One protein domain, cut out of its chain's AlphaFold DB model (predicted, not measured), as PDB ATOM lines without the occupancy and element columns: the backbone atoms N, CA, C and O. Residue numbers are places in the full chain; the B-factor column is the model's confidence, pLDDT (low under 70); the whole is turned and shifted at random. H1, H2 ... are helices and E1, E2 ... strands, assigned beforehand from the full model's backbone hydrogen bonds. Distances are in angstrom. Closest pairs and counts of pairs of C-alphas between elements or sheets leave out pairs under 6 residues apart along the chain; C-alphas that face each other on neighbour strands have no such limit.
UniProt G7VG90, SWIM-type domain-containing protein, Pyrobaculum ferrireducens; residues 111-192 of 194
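Overview. This is residues 111 to 192 of the 194 residues of the protein "SWIM-type domain-containing protein" of Pyrobaculum ferrireducens (UniProt G7VG90). What would one see first? Two sheets lie face to face as a sandwich, E3 E4 E1 E7 and E2 E5 E6, with their strands crossed at 40 degrees. H2 runs along the other face of the four-stranded sheet, while the short H1 lies at one far end of the long axis, away from both sheets. How is it made up? The 82 printed residues hold seven named strands and two named helices in the order E1 E2 E3 H1 E4 E5 E6 E7 H2, of the mixed class, and both sheets are antiparallel. How large is it? It is compact but flat, with a radius of gyration of the C-alphas of 12.8 A and spans of 40 by 29 by 14 A.

Arrangement. Where does E1, residues 111 to 119, stand? It is an inner strand, between E4, residues 148 to 155, and E7, residues 175 to 178; N 116 and O 151 are 3.0 A apart, and N 113 and O 175 2.9 A, both within hydrogen-bond range. On the other side of E4 is the edge strand E3, residues 129 to 134, with N 131 and O 152 at 2.8 A; this sheet is strongly twisted, its strands' lines turning by 65 degrees from edge to edge. What makes the second sheet? E2, residues 124 to 126, is the antiparallel neighbour of E5, residues 159 to 164, with N 125 and O 163 at 2.9 A. E5 forms a hairpin with E6, residues 167 to 173, with N 160 and O 172 at 2.8 A. How do the sheets meet? The parts that face each other are 8.9 A centre to centre; the closest C-alphas of E1 and E6 are those of Val 118 and Val 169, 6.8 A apart. E6 runs on into E7 at 67 degrees across a break of 1 residue. Where are the helices? H2, residues 179 to 191, is on the first sheet at a height of 9.6 A, making two layers, a helix on one face of a sheet; it lies over E4 and E1 and runs along the strands, at 14 degrees to E4 on the local plane, and the closest C-alphas of H2 and E4 are those of Ala 182 and Val 154, 6.9 A apart. H1, residues 141 to 145, is on neither sheet; in both helices every O i to N i+4 pair is within hydrogen-bond range.

Along the chain. Where does the first strand begin? C-alpha 111 of E1 is at (-48.037, -30.343, 32.230), and E1 is 25.2 A long from first to last C-alpha. How long are the others? E4 measures 21.7 A, E6 17.8 A, E3 17.2 A and E5 16.9 A. Where does the last helix end? H2, 18.4 A long, ends with C-alpha 191 at (-57.238, -47.433, 41.021).

Size, cuts and confidence. How far does it reach? The two C-alphas farthest apart, those of Leu 141 and Pro 178, are 39.7 A from each other. Is it unbroken? The printed part has no cut and no long link. Where is confidence low? The mean pLDDT of the printed part is 89.9, with residues 137 to 138, 141 to 144 and 192 under 70.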
ATOM      1  N   VAL A 111     -48.833 -29.944  31.063       94.75
ATOM      2  CA  VAL A 111     -48.037 -30.343  32.230       94.75
ATOM      3  C   VAL A 111     -47.089 -31.476  31.832       94.75
ATOM      4  O   VAL A 111     -47.241 -32.068  30.769       94.75
ATOM      5  N   TYR A 112     -46.115 -31.773  32.685       96.25
ATOM      6  CA  TYR A 112     -45.129 -32.824  32.466       96.25
ATOM      7  C   TYR A 112     -45.320 -33.922  33.501       96.25
ATOM      8  O   TYR A 112     -45.376 -33.633  34.700       96.25
ATOM      9  N   VAL A 113     -45.444 -35.164  33.045       96.81
ATOM     10  CA  VAL A 113     -45.679 -36.326  33.903       96.81
ATOM     11  C   VAL A 113     -44.480 -37.261  33.847       96.81
ATOM     12  O   VAL A 113     -43.990 -37.574  32.771       96.81
ATOM     13  N   ALA A 114     -44.002 -37.718  35.000       97.00
ATOM     14  CA  ALA A 114     -42.970 -38.750  35.066       97.00
ATOM     15  C   ALA A 114     -43.403 -39.860  36.023       97.00
ATOM     16  O   ALA A 114     -43.832 -39.583  37.146       97.00
ATOM     17  N   GLU A 115     -43.271 -41.108  35.578       95.88
ATOM     18  CA  GLU A 115     -43.461 -42.297  36.404       95.88
ATOM     19  C   GLU A 115     -42.116 -43.002  36.599       95.88
ATOM     20  O   GLU A 115     -41.347 -43.171  35.653       95.88
ATOM     21  N   ALA A 116     -41.828 -43.417  37.829       94.56
ATOM     22  CA  ALA A 116     -40.613 -44.155  38.146       94.56
ATOM     23  C   ALA A 116     -40.840 -45.154  39.283       94.56
ATOM     24  O   ALA A 116     -41.766 -45.023  40.087       94.56
ATOM     25  N   VAL A 117     -39.948 -46.138  39.380       94.38
ATOM     26  CA  VAL A 117     -39.776 -46.946  40.591       94.38
ATOM     27  C   VAL A 117     -38.488 -46.492  41.261       94.38
ATOM     28  O   VAL A 117     -37.436 -46.509  40.630       94.38
ATOM     29  N   VAL A 118     -38.574 -46.073  42.522       93.31
ATOM     30  CA  VAL A 118     -37.429 -45.567  43.287       93.31
ATOM     31  C   VAL A 118     -37.225 -46.369  44.565       93.31
ATOM     32  O   VAL A 118     -38.184 -46.704  45.264       93.31
ATOM     33  N   ASP A 119     -35.962 -46.630  44.886       91.94
ATOM     34  CA  ASP A 119     -35.551 -47.213  46.161       91.94
ATOM     35  C   ASP A 119     -35.339 -46.068  47.162       91.94
ATOM     36  O   ASP A 119     -34.501 -45.188  46.947       91.94
ATOM     37  N   CYS A 120     -36.116 -46.024  48.249       90.19
ATOM     38  CA  CYS A 120     -36.015 -44.926  49.213       90.19
ATOM     39  C   CYS A 120     -36.357 -45.333  50.646       90.19
ATOM     40  O   CYS A 120     -37.493 -45.660  50.960       90.19
ATOM     41  N   ARG A 121     -35.386 -45.214  51.558       87.38
ATOM     42  CA  ARG A 121     -35.582 -45.455  53.003       87.38
ATOM     43  C   ARG A 121     -36.056 -44.222  53.787       87.38
ATOM     44  O   ARG A 121     -36.354 -44.330  54.970       87.38
ATOM     45  N   GLY A 122     -36.075 -43.050  53.153       88.19
ATOM     46  CA  GLY A 122     -36.434 -41.770  53.769       88.19
ATOM     47  C   GLY A 122     -37.733 -41.177  53.222       88.19
ATOM     48  O   GLY A 122     -38.541 -41.847  52.586       88.19
ATOM     49  N   ARG A 123     -37.930 -39.874  53.444       92.19
ATOM     50  CA  ARG A 123     -39.070 -39.137  52.880       92.19
ATOM     51  C   ARG A 123     -38.869 -38.907  51.380       92.19
ATOM     52  O   ARG A 123     -37.861 -38.314  50.990       92.19
ATOM     53  N   ILE A 124     -39.851 -39.307  50.574       95.56
ATOM     54  CA  ILE A 124     -39.898 -39.018  49.136       95.56
ATOM     55  C   ILE A 124     -40.490 -37.619  48.916       95.56
ATOM     56  O   ILE A 124     -41.466 -37.231  49.563       95.56
ATOM     57  N   SER A 125     -39.888 -36.847  48.016       96.62
ATOM     58  CA  SER A 125     -40.372 -35.534  47.570       96.62
ATOM     59  C   SER A 125     -40.052 -35.325  46.090       96.62
ATOM     60  O   SER A 125     -39.204 -36.026  45.548       96.62
ATOM     61  N   ALA A 126     -40.714 -34.378  45.426       96.75
ATOM     62  CA  ALA A 126     -40.440 -34.035  44.031       96.75
ATOM     63  C   ALA A 126     -40.619 -32.530  43.782       96.75
ATOM     64  O   ALA A 126     -41.213 -31.829  44.604       96.75
ATOM     65  N   ASN A 127     -40.137 -32.026  42.643       93.75
ATOM     66  CA  ASN A 127     -40.367 -30.646  42.182       93.75
ATOM     67  C   ASN A 127     -41.748 -30.440  41.511       93.75
ATOM     68  O   ASN A 127     -41.929 -29.517  40.717       93.75
ATOM     69  N   GLY A 128     -42.721 -31.284  41.855       93.50
ATOM     70  CA  GLY A 128     -44.098 -31.270  41.368       93.50
ATOM     71  C   GLY A 128     -45.050 -31.929  42.368       93.50
ATOM     72  O   GLY A 128     -44.662 -32.260  43.491       93.50
ATOM     73  N   GLU A 129     -46.302 -32.116  41.964       96.19
ATOM     74  CA  GLU A 129     -47.267 -32.916  42.716       96.19
ATOM     75  C   GLU A 129     -46.841 -34.387  42.668       96.19
ATOM     76  O   GLU A 129     -46.652 -34.936  41.587       96.19
ATOM     77  N   LEU A 130     -46.640 -35.002  43.833       96.38
ATOM     78  CA  LEU A 130     -46.096 -36.350  43.974       96.38
ATOM     79  C   LEU A 130     -47.178 -37.310  44.479       96.38
ATOM     80  O   LEU A 130     -47.732 -37.109  45.561       96.38
ATOM     81  N   HIS A 131     -47.388 -38.405  43.753       96.38
ATOM     82  CA  HIS A 131     -48.175 -39.556  44.187       96.38
ATOM     83  C   HIS A 131     -47.255 -40.756  44.382       96.38
ATOM     84  O   HIS A 131     -46.393 -41.027  43.550       96.38
ATOM     85  N   VAL A 132     -47.427 -41.470  45.493       94.38
ATOM     86  CA  VAL A 132     -46.537 -42.561  45.905       94.38
ATOM     87  C   VAL A 132     -47.370 -43.771  46.289       94.38
ATOM     88  O   VAL A 132     -48.340 -43.637  47.032       94.38
ATOM     89  N   LYS A 133     -46.955 -44.957  45.842       91.62
ATOM     90  CA  LYS A 133     -47.454 -46.231  46.368       91.62
ATOM     91  C   LYS A 133     -46.328 -47.262  46.470       91.62
ATOM     92  O   LYS A 133     -45.370 -47.184  45.698       91.62
ATOM     93  N   PRO A 134     -46.412 -48.230  47.398       89.75
ATOM     94  CA  PRO A 134     -45.478 -49.352  47.425       89.75
ATOM     95  C   PRO A 134     -45.453 -50.059  46.065       89.75
ATOM     96  O   PRO A 134     -46.508 -50.293  45.476       89.75
ATOM     97  N   ALA A 135     -44.261 -50.383  45.566       84.31
ATOM     98  CA  ALA A 135     -44.100 -51.157  44.334       84.31
ATOM     99  C   ALA A 135     -44.278 -52.672  44.553       84.31
ATOM    100  O   ALA A 135     -44.274 -53.423  43.584       84.31
ATOM    101  N   ALA A 136     -44.411 -53.111  45.809       75.38
ATOM    102  CA  ALA A 136     -44.641 -54.501  46.184       75.38
ATOM    103  C   ALA A 136     -46.133 -54.786  46.419       75.38
ATOM    104  O   ALA A 136     -46.843 -53.968  47.017       75.38
ATOM    105  N   ASP A 137     -46.577 -55.978  46.009       67.56
ATOM    106  CA  ASP A 137     -47.951 -56.461  46.209       67.56
ATOM    107  C   ASP A 137     -48.258 -56.725  47.690       67.56
ATOM    108  O   ASP A 137     -49.383 -56.527  48.151       67.56
ATOM    109  N   LYS A 138     -47.237 -57.121  48.461       64.94
ATOM    110  CA  LYS A 138     -47.302 -57.323  49.911       64.94
ATOM    111  C   LYS A 138     -46.175 -56.558  50.598       64.94
ATOM    112  O   LYS A 138     -45.040 -56.555  50.134       64.94
ATOM    113  N   ILE A 139     -46.503 -55.913  51.712       74.19
ATOM    114  CA  ILE A 139     -45.524 -55.255  52.582       74.19
ATOM    115  C   ILE A 139     -45.040 -56.311  53.576       74.19
ATOM    116  O   ILE A 139     -45.759 -56.650  54.514       74.19
ATOM    117  N   ASP A 140     -43.852 -56.861  53.344       73.88
ATOM    118  CA  ASP A 140     -43.218 -57.869  54.197       73.88
ATOM    119  C   ASP A 140     -41.832 -57.407  54.693       73.88
ATOM    120  O   ASP A 140     -41.408 -56.272  54.467       73.88
ATOM    121  N   LEU A 141     -41.103 -58.286  55.385       65.75
ATOM    122  CA  LEU A 141     -39.756 -57.995  55.892       65.75
ATOM    123  C   LEU A 141     -38.757 -57.634  54.774       65.75
ATOM    124  O   LEU A 141     -37.828 -56.863  55.018       65.75
ATOM    125  N   THR A 142     -38.952 -58.136  53.550       65.44
ATOM    126  CA  THR A 142     -38.080 -57.826  52.404       65.44
ATOM    127  C   THR A 142     -38.311 -56.407  51.886       65.44
ATOM    128  O   THR A 142     -37.353 -55.724  51.512       65.44
ATOM    129  N   PHE A 143     -39.547 -55.906  51.981       67.25
ATOM    130  CA  PHE A 143     -39.866 -54.512  51.677       67.25
ATOM    131  C   PHE A 143     -39.130 -53.540  52.607       67.25
ATOM    132  O   PHE A 143     -38.622 -52.522  52.149       67.25
ATOM    133  N   PHE A 144     -39.007 -53.846  53.901       67.94
ATOM    134  CA  PHE A 144     -38.276 -52.974  54.831       67.94
ATOM    135  C   PHE A 144     -36.756 -52.990  54.606       67.94
ATOM    136  O   PHE A 144     -36.087 -51.996  54.895       67.94
ATOM    137  N   ALA A 145     -36.209 -54.077  54.053       70.81
ATOM    138  CA  ALA A 145     -34.794 -54.152  53.696       70.81
ATOM    139  C   ALA A 145     -34.454 -53.233  52.505       70.81
ATOM    140  O   ALA A 145     -33.454 -52.506  52.551       70.81
ATOM    141  N   SER A 146     -35.314 -53.204  51.481       75.06
ATOM    142  CA  SER A 146     -35.155 -52.373  50.277       75.06
ATOM    143  C   SER A 146     -36.508 -51.820  49.806       75.06
ATOM    144  O   SER A 146     -37.118 -52.376  48.890       75.06
ATOM    145  N   PRO A 147     -37.002 -50.732  50.428       83.88
ATOM    146  CA  PRO A 147     -38.339 -50.218  50.155       83.88
ATOM    147  C   PRO A 147     -38.405 -49.552  48.781       83.88
ATOM    148  O   PRO A 147     -37.817 -48.491  48.547       83.88
ATOM    149  N   ARG A 148     -39.150 -50.201  47.881       89.62
ATOM    150  CA  ARG A 148     -39.388 -49.758  46.507       89.62
ATOM    151  C   ARG A 148     -40.731 -49.062  46.390       89.62
ATOM    152  O   ARG A 148     -41.762 -49.625  46.768       89.62
ATOM    153  N   PHE A 149     -40.751 -47.884  45.789       91.88
ATOM    154  CA  PHE A 149     -41.974 -47.117  45.586       91.88
ATOM    155  C   PHE A 149     -42.193 -46.821  44.116       91.88
ATOM    156  O   PHE A 149     -41.290 -46.338  43.440       91.88
ATOM    157  N   ARG A 150     -43.417 -47.053  43.644       94.69
ATOM    158  CA  ARG A 150     -43.906 -46.434  42.417       94.69
ATOM    159  C   ARG A 150     -44.242 -44.987  42.733       94.69
ATOM    160  O   ARG A 150     -44.967 -44.717  43.694       94.69
ATOM    161  N   VAL A 151     -43.709 -44.076  41.936       96.06
ATOM    162  CA  VAL A 151     -43.967 -42.644  42.038       96.06
ATOM    163  C   VAL A 151     -44.509 -42.134  40.716       96.06
ATOM    164  O   VAL A 151     -44.005 -42.501  39.661       96.06
ATOM    165  N   LEU A 152     -45.522 -41.281  40.793       97.31
ATOM    166  CA  LEU A 152     -46.043 -40.510  39.674       97.31
ATOM    167  C   LEU A 152     -45.933 -39.036  40.051       97.31
ATOM    168  O   LEU A 152     -46.448 -38.624  41.093       97.31
ATOM    169  N   VAL A 153     -45.252 -38.249  39.226       97.50
ATOM    170  CA  VAL A 153     -45.065 -36.814  39.450       97.50
ATOM    171  C   VAL A 153     -45.756 -36.026  38.353       97.50
ATOM    172  O   VAL A 153     -45.510 -36.280  37.179       97.50
ATOM    173  N   VAL A 154     -46.564 -35.037  38.732       97.06
ATOM    174  CA  VAL A 154     -47.147 -34.045  37.819       97.06
ATOM    175  C   VAL A 154     -46.477 -32.695  38.069       97.06
ATOM    176  O   VAL A 154     -46.603 -32.100  39.140       97.06
ATOM    177  N   SER A 155     -45.750 -32.188  37.077       94.62
ATOM    178  CA  SER A 155     -44.961 -30.960  37.176       94.62
ATOM    179  C   SER A 155     -45.369 -29.922  36.132       94.62
ATOM    180  O   SER A 155     -45.833 -30.235  35.039       94.62
ATOM    181  N   ARG A 156     -45.167 -28.640  36.456       92.75
ATOM    182  CA  ARG A 156     -45.209 -27.546  35.465       92.75
ATOM    183  C   ARG A 156     -43.852 -27.296  34.809       92.75
ATOM    184  O   ARG A 156     -43.760 -26.472  33.904       92.75
ATOM    185  N   GLN A 157     -42.808 -27.955  35.300       93.88
ATOM    186  CA  GLN A 157     -41.452 -27.888  34.775       93.88
ATOM    187  C   GLN A 157     -41.183 -29.153  33.971       93.88
ATOM    188  O   GLN A 157     -41.538 -30.241  34.419       93.88
ATOM    189  N   ARG A 158     -40.536 -28.995  32.815       94.88
ATOM    190  CA  ARG A 158     -40.159 -30.116  31.948       94.88
ATOM    191  C   ARG A 158     -39.248 -31.105  32.662       94.88
ATOM    192  O   ARG A 158     -39.470 -32.303  32.593       94.88
ATOM    193  N   HIS A 159     -38.262 -30.586  33.381       96.75
ATOM    194  CA  HIS A 159     -37.344 -31.402  34.153       96.75
ATOM    195  C   HIS A 159     -37.994 -31.820  35.477       96.75
ATOM    196  O   HIS A 159     -38.378 -30.963  36.280       96.75
ATOM    197  N   VAL A 160     -38.119 -33.125  35.706       96.88
ATOM    198  CA  VAL A 160     -38.689 -33.717  36.917       96.88
ATOM    199  C   VAL A 160     -37.579 -34.363  37.733       96.88
ATOM    200  O   VAL A 160     -36.816 -35.170  37.215       96.88
ATOM    201  N   ALA A 161     -37.529 -34.040  39.024       96.88
ATOM    202  CA  ALA A 161     -36.578 -34.609  39.970       96.88
ATOM    203  C   ALA A 161     -37.309 -35.161  41.199       96.88
ATOM    204  O   ALA A 161     -38.048 -34.438  41.874       96.88
ATOM    205  N   VAL A 162     -37.057 -36.431  41.513       97.00
ATOM    206  CA  VAL A 162     -37.537 -37.117  42.719       97.00
ATOM    207  C   VAL A 162     -36.383 -37.237  43.701       97.00
ATOM    208  O   VAL A 162     -35.273 -37.633  43.343       97.00
ATOM    209  N   LYS A 163     -36.650 -36.902  44.960       97.06
ATOM    210  CA  LYS A 163     -35.670 -36.901  46.042       97.06
ATOM    211  C   LYS A 163     -36.065 -37.853  47.159       97.06
ATOM    212  O   LYS A 163     -37.213 -37.836  47.599       97.06
ATOM    213  N   CYS A 164     -35.088 -38.584  47.681       95.44
ATOM    214  CA  CYS A 164     -35.183 -39.378  48.898       95.44
ATOM    215  C   CYS A 164     -34.328 -38.739  49.996       95.44
ATOM    216  O   CYS A 164     -33.118 -38.601  49.837       95.44
ATOM    217  N   GLY A 165     -34.941 -38.308  51.102       91.50
ATOM    218  CA  GLY A 165     -34.192 -37.699  52.214       91.50
ATOM    219  C   GLY A 165     -33.371 -36.462  51.813       91.50
ATOM    220  O   GLY A 165     -32.379 -36.154  52.459       91.50
ATOM    221  N   GLY A 166     -33.765 -35.777  50.733       91.19
ATOM    222  CA  GLY A 166     -33.064 -34.613  50.179       91.19
ATOM    223  C   GLY A 166     -32.144 -34.905  48.986       91.19
ATOM    224  O   GLY A 166     -31.858 -33.977  48.230       91.19
ATOM    225  N   TYR A 167     -31.757 -36.161  48.752       93.31
ATOM    226  CA  TYR A 167     -30.894 -36.564  47.635       93.31
ATOM    227  C   TYR A 167     -31.714 -36.937  46.405       93.31
ATOM    228  O   TYR A 167     -32.717 -37.631  46.538       93.31
ATOM    229  N   VAL A 168     -31.297 -36.494  45.217       94.75
ATOM    230  CA  VAL A 168     -31.948 -36.874  43.953       94.75
ATOM    231  C   VAL A 168     -31.720 -38.365  43.708       94.75
ATOM    232  O   VAL A 168     -30.585 -38.827  43.716       94.75
ATOM    233  N   VAL A 169     -32.811 -39.108  43.530       94.81
ATOM    234  CA  VAL A 169     -32.801 -40.558  43.256       94.81
ATOM    235  C   VAL A 169     -33.334 -40.893  41.868       94.81
ATOM    236  O   VAL A 169     -33.142 -42.003  41.388       94.81
ATOM    237  N   TYR A 170     -34.009 -39.941  41.229       95.38
ATOM    238  CA  TYR A 170     -34.477 -40.056  39.858       95.38
ATOM    239  C   TYR A 170     -34.610 -38.662  39.254       95.38
ATOM    240  O   TYR A 170     -35.127 -37.747  39.904       95.38
ATOM    241  N   GLU A 171     -34.169 -38.525  38.011       96.06
ATOM    242  CA  GLU A 171     -34.318 -37.321  37.209       96.06
ATOM    243  C   GLU A 171     -34.592 -37.697  35.753       96.06
ATOM    244  O   GLU A 171     -33.978 -38.615  35.209       96.06
ATOM    245  N   ALA A 172     -35.544 -37.008  35.138       95.19
ATOM    246  CA  ALA A 172     -35.874 -37.173  33.731       95.19
ATOM    247  C   ALA A 172     -36.621 -35.940  33.217       95.19
ATOM    248  O   ALA A 172     -37.207 -35.176  33.987       95.19
ATOM    249  N   ASP A 173     -36.644 -35.775  31.899       96.62
ATOM    250  CA  ASP A 173     -37.662 -34.942  31.270       96.62
ATOM    251  C   ASP A 173     -39.010 -35.666  31.373       96.62
ATOM    252  O   ASP A 173     -39.136 -36.817  30.956       96.62
ATOM    253  N   GLY A 174     -40.012 -35.004  31.951       94.56
ATOM    254  CA  GLY A 174     -41.367 -35.537  32.015       94.56
ATOM    255  C   GLY A 174     -42.037 -35.540  30.642       94.56
ATOM    256  O   GLY A 174     -41.755 -34.698  29.786       94.56
ATOM    257  N   GLU A 175     -42.966 -36.468  30.451       96.62
ATOM    258  CA  GLU A 175     -43.797 -36.561  29.258       96.62
ATOM    259  C   GLU A 175     -44.801 -35.405  29.220       96.62
ATOM    260  O   GLU A 175     -45.547 -35.169  30.174       96.62
ATOM    261  N   GLU A 176     -44.802 -34.667  28.113       95.81
ATOM    262  CA  GLU A 176     -45.684 -33.529  27.898       95.81
ATOM    263  C   GLU A 176     -47.122 -33.998  27.626       95.81
ATOM    264  O   GLU A 176     -47.405 -34.596  26.590       95.81
ATOM    265  N   VAL A 177     -48.053 -33.695  28.534       94.25
ATOM    266  CA  VAL A 177     -49.462 -34.099  28.412       94.25
ATOM    267  C   VAL A 177     -50.423 -32.973  28.817       94.25
ATOM    268  O   VAL A 177     -50.089 -32.121  29.646       94.25
ATOM    269  N   PRO A 178     -51.662 -32.947  28.291       93.06
ATOM    270  CA  PRO A 178     -52.707 -32.074  28.818       93.06
ATOM    271  C   PRO A 178     -53.014 -32.379  30.291       93.06
ATOM    272  O   PRO A 178     -53.031 -33.537  30.707       93.06
ATOM    273  N   LEU A 179     -53.367 -31.359  31.074       90.00
ATOM    274  CA  LEU A 179     -53.729 -31.511  32.487       90.00
ATOM    275  C   LEU A 179     -54.871 -32.519  32.703       90.00
ATOM    276  O   LEU A 179     -54.873 -33.236  33.700       90.00
ATOM    277  N   ALA A 180     -55.833 -32.597  31.780       87.81
ATOM    278  CA  ALA A 180     -56.888 -33.613  31.831       87.81
ATOM    279  C   ALA A 180     -56.331 -35.048  31.771       87.81
ATOM    280  O   ALA A 180     -56.780 -35.911  32.523       87.81
ATOM    281  N   VAL A 181     -55.323 -35.286  30.925       92.06
ATOM    282  CA  VAL A 181     -54.643 -36.584  30.813       92.06
ATOM    283  C   VAL A 181     -53.847 -36.871  32.082       92.06
ATOM    284  O   VAL A 181     -53.976 -37.955  32.639       92.06
ATOM    285  N   ALA A 182     -53.117 -35.888  32.618       93.75
ATOM    286  CA  ALA A 182     -52.406 -36.052  33.886       93.75
ATOM    287  C   ALA A 182     -53.353 -36.436  35.039       93.75
ATOM    288  O   ALA A 182     -53.072 -37.377  35.776       93.75
ATOM    289  N   LYS A 183     -54.516 -35.778  35.162       91.69
ATOM    290  CA  LYS A 183     -55.543 -36.144  36.158       91.69
ATOM    291  C   LYS A 183     -56.045 -37.579  35.980       91.69
ATOM    292  O   LYS A 183     -56.245 -38.276  36.971       91.69
ATOM    293  N   PHE A 184     -56.243 -38.020  34.737       93.19
ATOM    294  CA  PHE A 184     -56.629 -39.399  34.437       93.19
ATOM    295  C   PHE A 184     -55.541 -40.400  34.854       93.19
ATOM    296  O   PHE A 184     -55.854 -41.396  35.501       93.19
ATOM    297  N   LEU A 185     -54.269 -40.114  34.557       94.31
ATOM    298  CA  LEU A 185     -53.135 -40.947  34.981       94.31
ATOM    299  C   LEU A 185     -53.039 -41.037  36.508       94.31
ATOM    300  O   LEU A 185     -52.840 -42.124  37.041       94.31
ATOM    301  N   VAL A 186     -53.255 -39.927  37.221       94.50
ATOM    302  CA  VAL A 186     -53.312 -39.910  38.691       94.50
ATOM    303  C   VAL A 186     -54.450 -40.786  39.217       94.50
ATOM    304  O   VAL A 186     -54.230 -41.582  40.126       94.50
ATOM    305  N   ALA A 187     -55.655 -40.690  38.647       92.25
ATOM    306  CA  ALA A 187     -56.773 -41.550  39.041       92.25
ATOM    307  C   ALA A 187     -56.439 -43.035  38.818       92.25
ATOM    308  O   ALA A 187     -56.551 -43.837  39.745       92.25
ATOM    309  N   LYS A 188     -55.909 -43.387  37.639       91.38
ATOM    310  CA  LYS A 188     -55.463 -44.752  37.316       91.38
ATOM    311  C   LYS A 188     -54.354 -45.256  38.237       91.38
ATOM    312  O   LYS A 188     -54.334 -46.430  38.601       91.38
ATOM    313  N   PHE A 189     -53.449 -44.374  38.646       90.81
ATOM    314  CA  PHE A 189     -52.389 -44.705  39.586       90.81
ATOM    315  C   PHE A 189     -52.948 -45.151  40.945       90.81
ATOM    316  O   PHE A 189     -52.393 -46.078  41.543       90.81
ATOM    317  N   HIS A 190     -54.056 -44.556  41.397       87.31
ATOM    318  CA  HIS A 190     -54.744 -44.932  42.639       87.31
ATOM    319  C   HIS A 190     -55.698 -46.124  42.479       87.31
ATOM    320  O   HIS A 190     -55.818 -46.906  43.414       87.31
ATOM    321  N   GLU A 191     -56.318 -46.312  41.308       82.06
ATOM    322  CA  GLU A 191     -57.238 -47.433  41.021       82.06
ATOM    323  C   GLU A 191     -56.555 -48.810  40.957       82.06
ATOM    324  O   GLU A 191     -57.227 -49.831  41.034       82.06
ATOM    325  N   GLY A 192     -55.229 -48.873  40.800       60.50
ATOM    326  CA  GLY A 192     -54.485 -50.129  40.628       60.50
ATOM    327  C   GLY A 192     -54.352 -51.015  41.878       60.50
ATOM    328  O   GLY A 192     -53.244 -51.502  42.110       60.50
TER     329      GLY A 192